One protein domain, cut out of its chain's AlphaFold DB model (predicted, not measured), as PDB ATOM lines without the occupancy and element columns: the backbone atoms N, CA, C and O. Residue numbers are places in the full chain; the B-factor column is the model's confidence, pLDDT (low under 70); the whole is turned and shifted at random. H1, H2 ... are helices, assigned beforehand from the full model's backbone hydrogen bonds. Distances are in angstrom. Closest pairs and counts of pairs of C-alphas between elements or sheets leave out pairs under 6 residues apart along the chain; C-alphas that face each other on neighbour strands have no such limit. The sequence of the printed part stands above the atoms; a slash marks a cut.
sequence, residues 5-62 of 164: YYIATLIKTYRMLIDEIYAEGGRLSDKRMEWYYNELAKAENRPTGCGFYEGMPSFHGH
ATOM      1  N   TYR A   5      10.048  14.826  88.763       91.69
ATOM      2  CA  TYR A   5       9.702  13.509  88.218       91.69
ATOM      3  C   TYR A   5       9.206  13.567  86.768       91.69
ATOM      4  O   TYR A   5       9.619  12.758  85.936       91.69
ATOM      5  N   TYR A   6       8.356  14.548  86.451       91.00
ATOM      6  CA  TYR A   6       7.881  14.774  85.085       91.00
ATOM      7  C   TYR A   6       9.055  15.060  84.140       91.00
ATOM      8  O   TYR A   6       9.178  14.435  83.089       91.00
ATOM      9  N   ILE A   7       9.938  15.982  84.536       92.31
ATOM     10  CA  ILE A   7      11.095  16.393  83.732       92.31
ATOM     11  C   ILE A   7      12.070  15.224  83.548       92.31
ATOM     12  O   ILE A   7      12.468  14.949  82.418       92.31
ATOM     13  N   ALA A   8      12.406  14.506  84.621       93.12
ATOM     14  CA  ALA A   8      13.326  13.372  84.576       93.12
ATOM     15  C   ALA A   8      12.808  12.247  83.671       93.12
ATOM     16  O   ALA A   8      13.556  11.734  82.842       93.12
ATOM     17  N   THR A   9      11.518  11.911  83.780       92.38
ATOM     18  CA  THR A   9      10.892  10.887  82.931       92.38
ATOM     19  C   THR A   9      10.937  11.301  81.460       92.38
ATOM     20  O   THR A   9      11.405  10.527  80.630       92.38
ATOM     21  N   LEU A  10      10.520  12.528  81.123       92.50
ATOM     22  CA  LEU A  10      10.520  12.983  79.729       92.50
ATOM     23  C   LEU A  10      11.923  13.057  79.132       92.50
ATOM     24  O   LEU A  10      12.152  12.491  78.067       92.50
ATOM     25  N   ILE A  11      12.857  13.744  79.799       93.56
ATOM     26  CA  ILE A  11      14.206  13.956  79.261       93.56
ATOM     27  C   ILE A  11      14.897  12.616  79.040       93.56
ATOM     28  O   ILE A  11      15.437  12.388  77.961       93.56
ATOM     29  N   LYS A  12      14.835  11.714  80.027       93.19
ATOM     30  CA  LYS A  12      15.439  10.389  79.905       93.19
ATOM     31  C   LYS A  12      14.836   9.603  78.745       93.19
ATOM     32  O   LYS A  12      15.574   9.070  77.924       93.19
ATOM     33  N   THR A  13      13.508   9.576  78.651       94.19
ATOM     34  CA  THR A  13      12.805   8.807  77.618       94.19
ATOM     35  C   THR A  13      13.098   9.341  76.221       94.19
ATOM     36  O   THR A  13      13.425   8.561  75.331       94.19
ATOM     37  N   TYR A  14      13.058  10.663  76.026       95.25
ATOM     38  CA  TYR A  14      13.407  11.270  74.742       95.25
ATOM     39  C   TYR A  14      14.879  11.076  74.388       95.25
ATOM     40  O   TYR A  14      15.174  10.764  73.240       95.25
ATOM     41  N   ARG A  15      15.803  11.227  75.347       95.56
ATOM     42  CA  ARG A  15      17.230  10.993  75.097       95.56
ATOM     43  C   ARG A  15      17.465   9.557  74.635       95.56
ATOM     44  O   ARG A  15      18.034   9.366  73.567       95.56
ATOM     45  N   MET A  16      16.911   8.584  75.363       94.44
ATOM     46  CA  MET A  16      16.958   7.171  74.985       94.44
ATOM     47  C   MET A  16      16.334   6.913  73.609       94.44
ATOM     48  O   MET A  16      16.874   6.117  72.853       94.44
ATOM     49  N   LEU A  17      15.199   7.540  73.281       96.19
ATOM     50  CA  LEU A  17      14.536   7.372  71.982       96.19
ATOM     51  C   LEU A  17      15.414   7.874  70.842       96.19
ATOM     52  O   LEU A  17      15.587   7.182  69.845       96.19
ATOM     53  N   ILE A  18      15.968   9.076  70.998       96.12
ATOM     54  CA  ILE A  18      16.834   9.672  69.986       96.12
ATOM     55  C   ILE A  18      18.077   8.796  69.816       96.12
ATOM     56  O   ILE A  18      18.380   8.417  68.691       96.12
ATOM     57  N   ASP A  19      18.760   8.427  70.902       95.81
ATOM     58  CA  ASP A  19      19.964   7.586  70.828       95.81
ATOM     59  C   ASP A  19      19.701   6.257  70.107       95.81
ATOM     60  O   ASP A  19      20.467   5.877  69.222       95.81
ATOM     61  N   GLU A  20      18.589   5.587  70.421       96.38
ATOM     62  CA  GLU A  20      18.238   4.309  69.797       96.38
ATOM     63  C   GLU A  20      17.864   4.472  68.313       96.38
ATOM     64  O   GLU A  20      18.310   3.687  67.482       96.38
ATOM     65  N   ILE A  21      17.135   5.532  67.938       97.19
ATOM     66  CA  ILE A  21      16.839   5.835  66.525       97.19
ATOM     67  C   ILE A  21      18.127   6.023  65.715       97.19
ATOM     68  O   ILE A  21      18.214   5.529  64.589       97.19
ATOM     69  N   TYR A  22      19.117   6.737  66.258       96.75
ATOM     70  CA  TYR A  22      20.396   6.945  65.574       96.75
ATOM     71  C   TYR A  22      21.189   5.640  65.444       96.75
ATOM     72  O   TYR A  22      21.768   5.395  64.386       96.75
ATOM     73  N   ALA A  23      21.196   4.802  66.483       96.88
ATOM     74  CA  ALA A  23      21.884   3.513  66.463       96.88
ATOM     75  C   ALA A  23      21.273   2.528  65.448       96.88
ATOM     76  O   ALA A  23      22.010   1.818  64.768       96.88
ATOM     77  N   GLU A  24      19.946   2.531  65.294       95.88
ATOM     78  CA  GLU A  24      19.198   1.620  64.411       95.88
ATOM     79  C   GLU A  24      19.015   2.156  62.974       95.88
ATOM     80  O   GLU A  24      18.273   1.591  62.171       95.88
ATOM     81  N   GLY A  25      19.673   3.264  62.612       93.75
ATOM     82  CA  GLY A  25      19.636   3.791  61.241       93.75
ATOM     83  C   GLY A  25      18.338   4.516  60.861       93.75
ATOM     84  O   GLY A  25      18.009   4.612  59.679       93.75
ATOM     85  N   GLY A  26      17.611   5.061  61.842       93.75
ATOM     86  CA  GLY A  26      16.541   6.043  61.625       93.75
ATOM     87  C   GLY A  26      15.114   5.564  61.900       93.75
ATOM     88  O   GLY A  26      14.200   6.391  61.886       93.75
ATOM     89  N   ARG A  27      14.882   4.273  62.175       93.12
ATOM     90  CA  ARG A  27      13.542   3.759  62.510       93.12
ATOM     91  C   ARG A  27      13.601   2.616  63.518       93.12
ATOM     92  O   ARG A  27      14.406   1.708  63.384       93.12
ATOM     93  N   LEU A  28      12.665   2.625  64.468       96.25
ATOM     94  CA  LEU A  28      12.434   1.524  65.404       96.25
ATOM     95  C   LEU A  28      11.214   0.690  64.992       96.25
ATOM     96  O   LEU A  28      10.341   1.152  64.254       96.25
ATOM     97  N   SER A  29      11.139  -0.545  65.496       95.75
ATOM     98  CA  SER A  29       9.941  -1.384  65.352       95.75
ATOM     99  C   SER A  29       8.743  -0.795  66.104       95.75
ATOM    100  O   SER A  29       8.913  -0.115  67.118       95.75
ATOM    101  N   ASP A  30       7.523  -1.121  65.671       94.81
ATOM    102  CA  ASP A  30       6.292  -0.617  66.302       94.81
ATOM    103  C   ASP A  30       6.206  -1.009  67.787       94.81
ATOM    104  O   ASP A  30       5.895  -0.178  68.637       94.81
ATOM    105  N   LYS A  31       6.606  -2.242  68.131       94.12
ATOM    106  CA  LYS A  31       6.698  -2.719  69.523       94.12
ATOM    107  C   LYS A  31       7.655  -1.871  70.364       94.12
ATOM    108  O   LYS A  31       7.436  -1.656  71.556       94.12
ATOM    109  N   ARG A  32       8.758  -1.420  69.766       94.56
ATOM    110  CA  ARG A  32       9.738  -0.597  70.470       94.56
ATOM    111  C   ARG A  32       9.246   0.837  70.624       94.56
ATOM    112  O   ARG A  32       9.371   1.393  71.712       94.56
ATOM    113  N   MET A  33       8.609   1.390  69.596       95.12
ATOM    114  CA  MET A  33       7.912   2.675  69.689       95.12
ATOM    115  C   MET A  33       6.840   2.652  70.784       95.12
ATOM    116  O   MET A  33       6.792   3.562  71.609       95.12
ATOM    117  N   GLU A  34       6.044   1.583  70.870       92.81
ATOM    118  CA  GLU A  34       5.042   1.385  71.925       92.81
ATOM    119  C   GLU A  34       5.657   1.428  73.332       92.81
ATOM    120  O   GLU A  34       5.077   2.008  74.254       92.81
ATOM    121  N   TRP A  35       6.860   0.877  73.521       92.94
ATOM    122  CA  TRP A  35       7.573   0.988  74.795       92.94
ATOM    123  C   TRP A  35       7.871   2.450  75.163       92.94
ATOM    124  O   TRP A  35       7.608   2.854  76.296       92.94
ATOM    125  N   TYR A  36       8.353   3.256  74.211       93.62
ATOM    126  CA  TYR A  36       8.628   4.680  74.437       93.62
ATOM    127  C   TYR A  36       7.361   5.484  74.719       93.62
ATOM    128  O   TYR A  36       7.362   6.314  75.630       93.62
ATOM    129  N   TYR A  37       6.268   5.208  74.002       89.94
ATOM    130  CA  TYR A  37       4.966   5.807  74.300       89.94
ATOM    131  C   TYR A  37       4.526   5.487  75.728       89.94
ATOM    132  O   TYR A  37       4.176   6.390  76.488       89.94
ATOM    133  N   ASN A  38       4.609   4.218  76.130       88.19
ATOM    134  CA  ASN A  38       4.251   3.799  77.481       88.19
ATOM    135  C   ASN A  38       5.117   4.467  78.554       88.19
ATOM    136  O   ASN A  38       4.603   4.804  79.622       88.19
ATOM    137  N   GLU A  39       6.403   4.676  78.278       90.88
ATOM    138  CA  GLU A  39       7.337   5.317  79.197       90.88
ATOM    139  C   GLU A  39       7.063   6.827  79.346       90.88
ATOM    140  O   GLU A  39       6.916   7.307  80.473       90.88
ATOM    141  N   LEU A  40       6.874   7.558  78.236       89.44
ATOM    142  CA  LEU A  40       6.471   8.975  78.244       89.44
ATOM    143  C   LEU A  40       5.163   9.172  79.012       89.44
ATOM    144  O   LEU A  40       5.035  10.059  79.861       89.44
ATOM    145  N   ALA A  41       4.206   8.283  78.775       85.19
ATOM    146  CA  ALA A  41       2.877   8.418  79.322       85.19
ATOM    147  C   ALA A  41       2.812   8.146  80.842       85.19
ATOM    148  O   ALA A  41       1.762   8.364  81.454       85.19
ATOM    149  N   LYS A  42       3.901   7.686  81.485       86.12
ATOM    150  CA  LYS A  42       4.026   7.641  82.959       86.12
ATOM    151  C   LYS A  42       4.130   9.045  83.571       86.12
ATOM    152  O   LYS A  42       3.650   9.256  84.682       86.12
ATOM    153  N   ALA A  43       4.687  10.015  82.841       84.12
ATOM    154  CA  ALA A  43       4.742  11.417  83.265       84.12
ATOM    155  C   ALA A  43       3.432  12.174  82.993       84.12
ATOM    156  O   ALA A  43       3.137  13.182  83.639       84.12
ATOM    157  N   GLU A  44       2.647  11.705  82.027       79.50
ATOM    158  CA  GLU A  44       1.424  12.364  81.593       79.50
ATOM    159  C   GLU A  44       0.256  12.079  82.541       79.50
ATOM    160  O   GLU A  44      -0.047  10.938  82.896       79.50
ATOM    161  N   ASN A  45      -0.435  13.149  82.928       75.56
ATOM    162  CA  ASN A  45      -1.656  13.091  83.727       75.56
ATOM    163  C   ASN A  45      -2.918  13.419  82.913       75.56
ATOM    164  O   ASN A  45      -4.021  13.345  83.449       75.56
ATOM    165  N   ARG A  46      -2.759  13.785  81.637       76.81
ATOM    166  CA  ARG A  46      -3.818  14.121  80.681       76.81
ATOM    167  C   ARG A  46      -3.371  13.746  79.264       76.81
ATOM    168  O   ARG A  46      -2.158  13.694  79.056       76.81
ATOM    169  N   PRO A  47      -4.304  13.551  78.317       76.75
ATOM    170  CA  PRO A  47      -3.955  13.286  76.926       76.75
ATOM    171  C   PRO A  47      -3.029  14.365  76.361       76.75
ATOM    172  O   PRO A  47      -3.202  15.561  76.639       76.75
ATOM    173  N   THR A  48      -2.036  13.933  75.593       76.62
ATOM    174  CA  THR A  48      -1.156  14.809  74.823       76.62
ATOM    175  C   THR A  48      -1.651  14.948  73.392       76.62
ATOM    176  O   THR A  48      -2.345  14.087  72.868       76.62
ATOM    177  N   GLY A  49      -1.331  16.083  72.775       79.50
ATOM    178  CA  GLY A  49      -1.663  16.369  71.385       79.50
ATOM    179  C   GLY A  49      -0.442  16.900  70.648       79.50
ATOM    180  O   GLY A  49       0.526  17.337  71.277       79.50
ATOM    181  N   CYS A  50      -0.508  16.911  69.318       84.25
ATOM    182  CA  CYS A  50       0.554  17.420  68.445       84.25
ATOM    183  C   CYS A  50       0.785  18.940  68.591       84.25
ATOM    184  O   CYS A  50       1.767  19.481  68.078       84.25
ATOM    185  N   GLY A  51      -0.087  19.642  69.324       85.56
ATOM    186  CA  GLY A  51       0.012  21.080  69.542       85.56
ATOM    187  C   GLY A  51      -0.085  21.819  68.214       85.56
ATOM    188  O   GLY A  51      -1.083  21.689  67.519       85.56
ATOM    189  N   PHE A  52       0.959  22.573  67.870       88.31
ATOM    190  CA  PHE A  52       1.037  23.320  66.611       88.31
ATOM    191  C   PHE A  52       1.845  22.607  65.518       88.31
ATOM    192  O   PHE A  52       2.084  23.187  64.462       88.31
ATOM    193  N   TYR A  53       2.310  21.376  65.766       88.44
ATOM    194  CA  TYR A  53       3.181  20.657  64.831       88.44
ATOM    195  C   TYR A  53       2.516  20.438  63.463       88.44
ATOM    196  O   TYR A  53       3.168  20.575  62.435       88.44
ATOM    197  N   GLU A  54       1.207  20.178  63.454       88.81
ATOM    198  CA  GLU A  54       0.411  19.952  62.238       88.81
ATOM    199  C   GLU A  54      -0.377  21.202  61.799       88.81
ATOM    200  O   GLU A  54      -1.277  21.123  60.966       88.81
ATOM    201  N   GLY A  55      -0.047  22.374  62.354       90.31
ATOM    202  CA  GLY A  55      -0.742  23.635  62.095       90.31
ATOM    203  C   GLY A  55      -1.638  24.078  63.251       90.31
ATOM    204  O   GLY A  55      -1.365  23.797  64.414       90.31
ATOM    205  N   MET A  56      -2.687  24.847  62.946       92.06
ATOM    206  CA  MET A  56      -3.587  25.378  63.975       92.06
ATOM    207  C   MET A  56      -4.411  24.249  64.620       92.06
ATOM    208  O   MET A  56      -5.081  23.514  63.890       92.06
ATOM    209  N   PRO A  57      -4.425  24.130  65.963       87.19
ATOM    210  CA  PRO A  57      -5.265  23.159  66.650       87.19
ATOM    211  C   PRO A  57      -6.743  23.341  66.289       87.19
ATOM    212  O   PRO A  57      -7.266  24.456  66.310       87.19
ATOM    213  N   SER A  58      -7.429  22.235  65.997       85.38
ATOM    214  CA  SER A  58      -8.887  22.222  65.868       85.38
ATOM    215  C   SER A  58      -9.554  22.096  67.244       85.38
ATOM    216  O   SER A  58      -8.887  21.915  68.267       85.38
ATOM    217  N   PHE A  59     -10.889  22.132  67.287       84.44
ATOM    218  CA  PHE A  59     -11.644  21.928  68.528       84.44
ATOM    219  C   PHE A  59     -11.342  20.573  69.202       84.44
ATOM    220  O   PHE A  59     -11.476  20.459  70.415       84.44
ATOM    221  N   HIS A  60     -10.853  19.573  68.458       78.31
ATOM    222  CA  HIS A  60     -10.401  18.292  69.013       78.31
ATOM    223  C   HIS A  60      -9.142  18.406  69.893       78.31
ATOM    224  O   HIS A  60      -8.881  17.518  70.697       78.31
ATOM    225  N   GLY A  61      -8.367  19.492  69.774       77.62
ATOM    226  CA  GLY A  61      -7.205  19.756  70.631       77.62
ATOM    227  C   GLY A  61      -7.571  20.271  72.029       77.62
ATOM    228  O   GLY A  61      -6.699  20.395  72.892       77.62
ATOM    229  N   HIS A  62      -8.846  20.588  72.263       79.81
ATOM    230  CA  HIS A  62      -9.341  21.030  73.558       79.81
ATOM    231  C   HIS A  62      -9.772  19.842  74.422       79.81
ATOM    232  O   HIS A  62     -10.404  18.895  73.964       79.81
TER     233      HIS A  62
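This is residues 5 to 62 of the 164 residues of the protein "Peptidase_U32_C domain-containing protein" of Erysipelotrichaceae bacterium CAG:64 (UniProt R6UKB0). A hairpin of two helices, the long H1 and the shorter H2 side by side, has a long tail, residues 41 to 62, that leaves the end of H2 and runs away from the pair in a winding loop. The tail, with no named element, makes much of the length. The printed part has 58 residues with two named helices, H1 then H2, and no named strand; the class is all helix. The whole is loose, with a radius of gyration of the C-alphas of 13.4 A, and the C-alphas span 38 by 27 by 18 A.

H1, residues 5 to 23, touches H2, residues 30 to 40, with its residues 9 to 17 alone. Their closest C-alphas are those of Leu 10 and Leu 40, 5.9 A apart, and their centres are 11.2 A apart. Their lines stand at a shallow tilt of 24 degrees, and they run opposite ways as a helical hairpin. In H1 and H2 every O i to N i+4 pair is within hydrogen-bond range.

H1 has 19 residues and measures 26.9 A from C-alpha 5 at (9.702, 13.509, 88.218) to C-alpha 23 at (21.884, 3.513, 66.463). H2 has 11 residues and measures 15.3 A, ending at C-alpha 40 at (6.471, 8.975, 78.244). The tail has C-alpha 52 at (1.037, 23.320, 66.611) and ends at C-alpha 62.

The two C-alphas farthest apart are those of Ala 23 and Phe 59, 38.3 A. The link from H1 to H2, 6 residues, is short. The C-alphas of residues 41 to 62 lie 8 to 22 A from the mean of all C-alphas. The printed part has no cut. The mean pLDDT of the printed part is 89.8, and no printed residue is under 70.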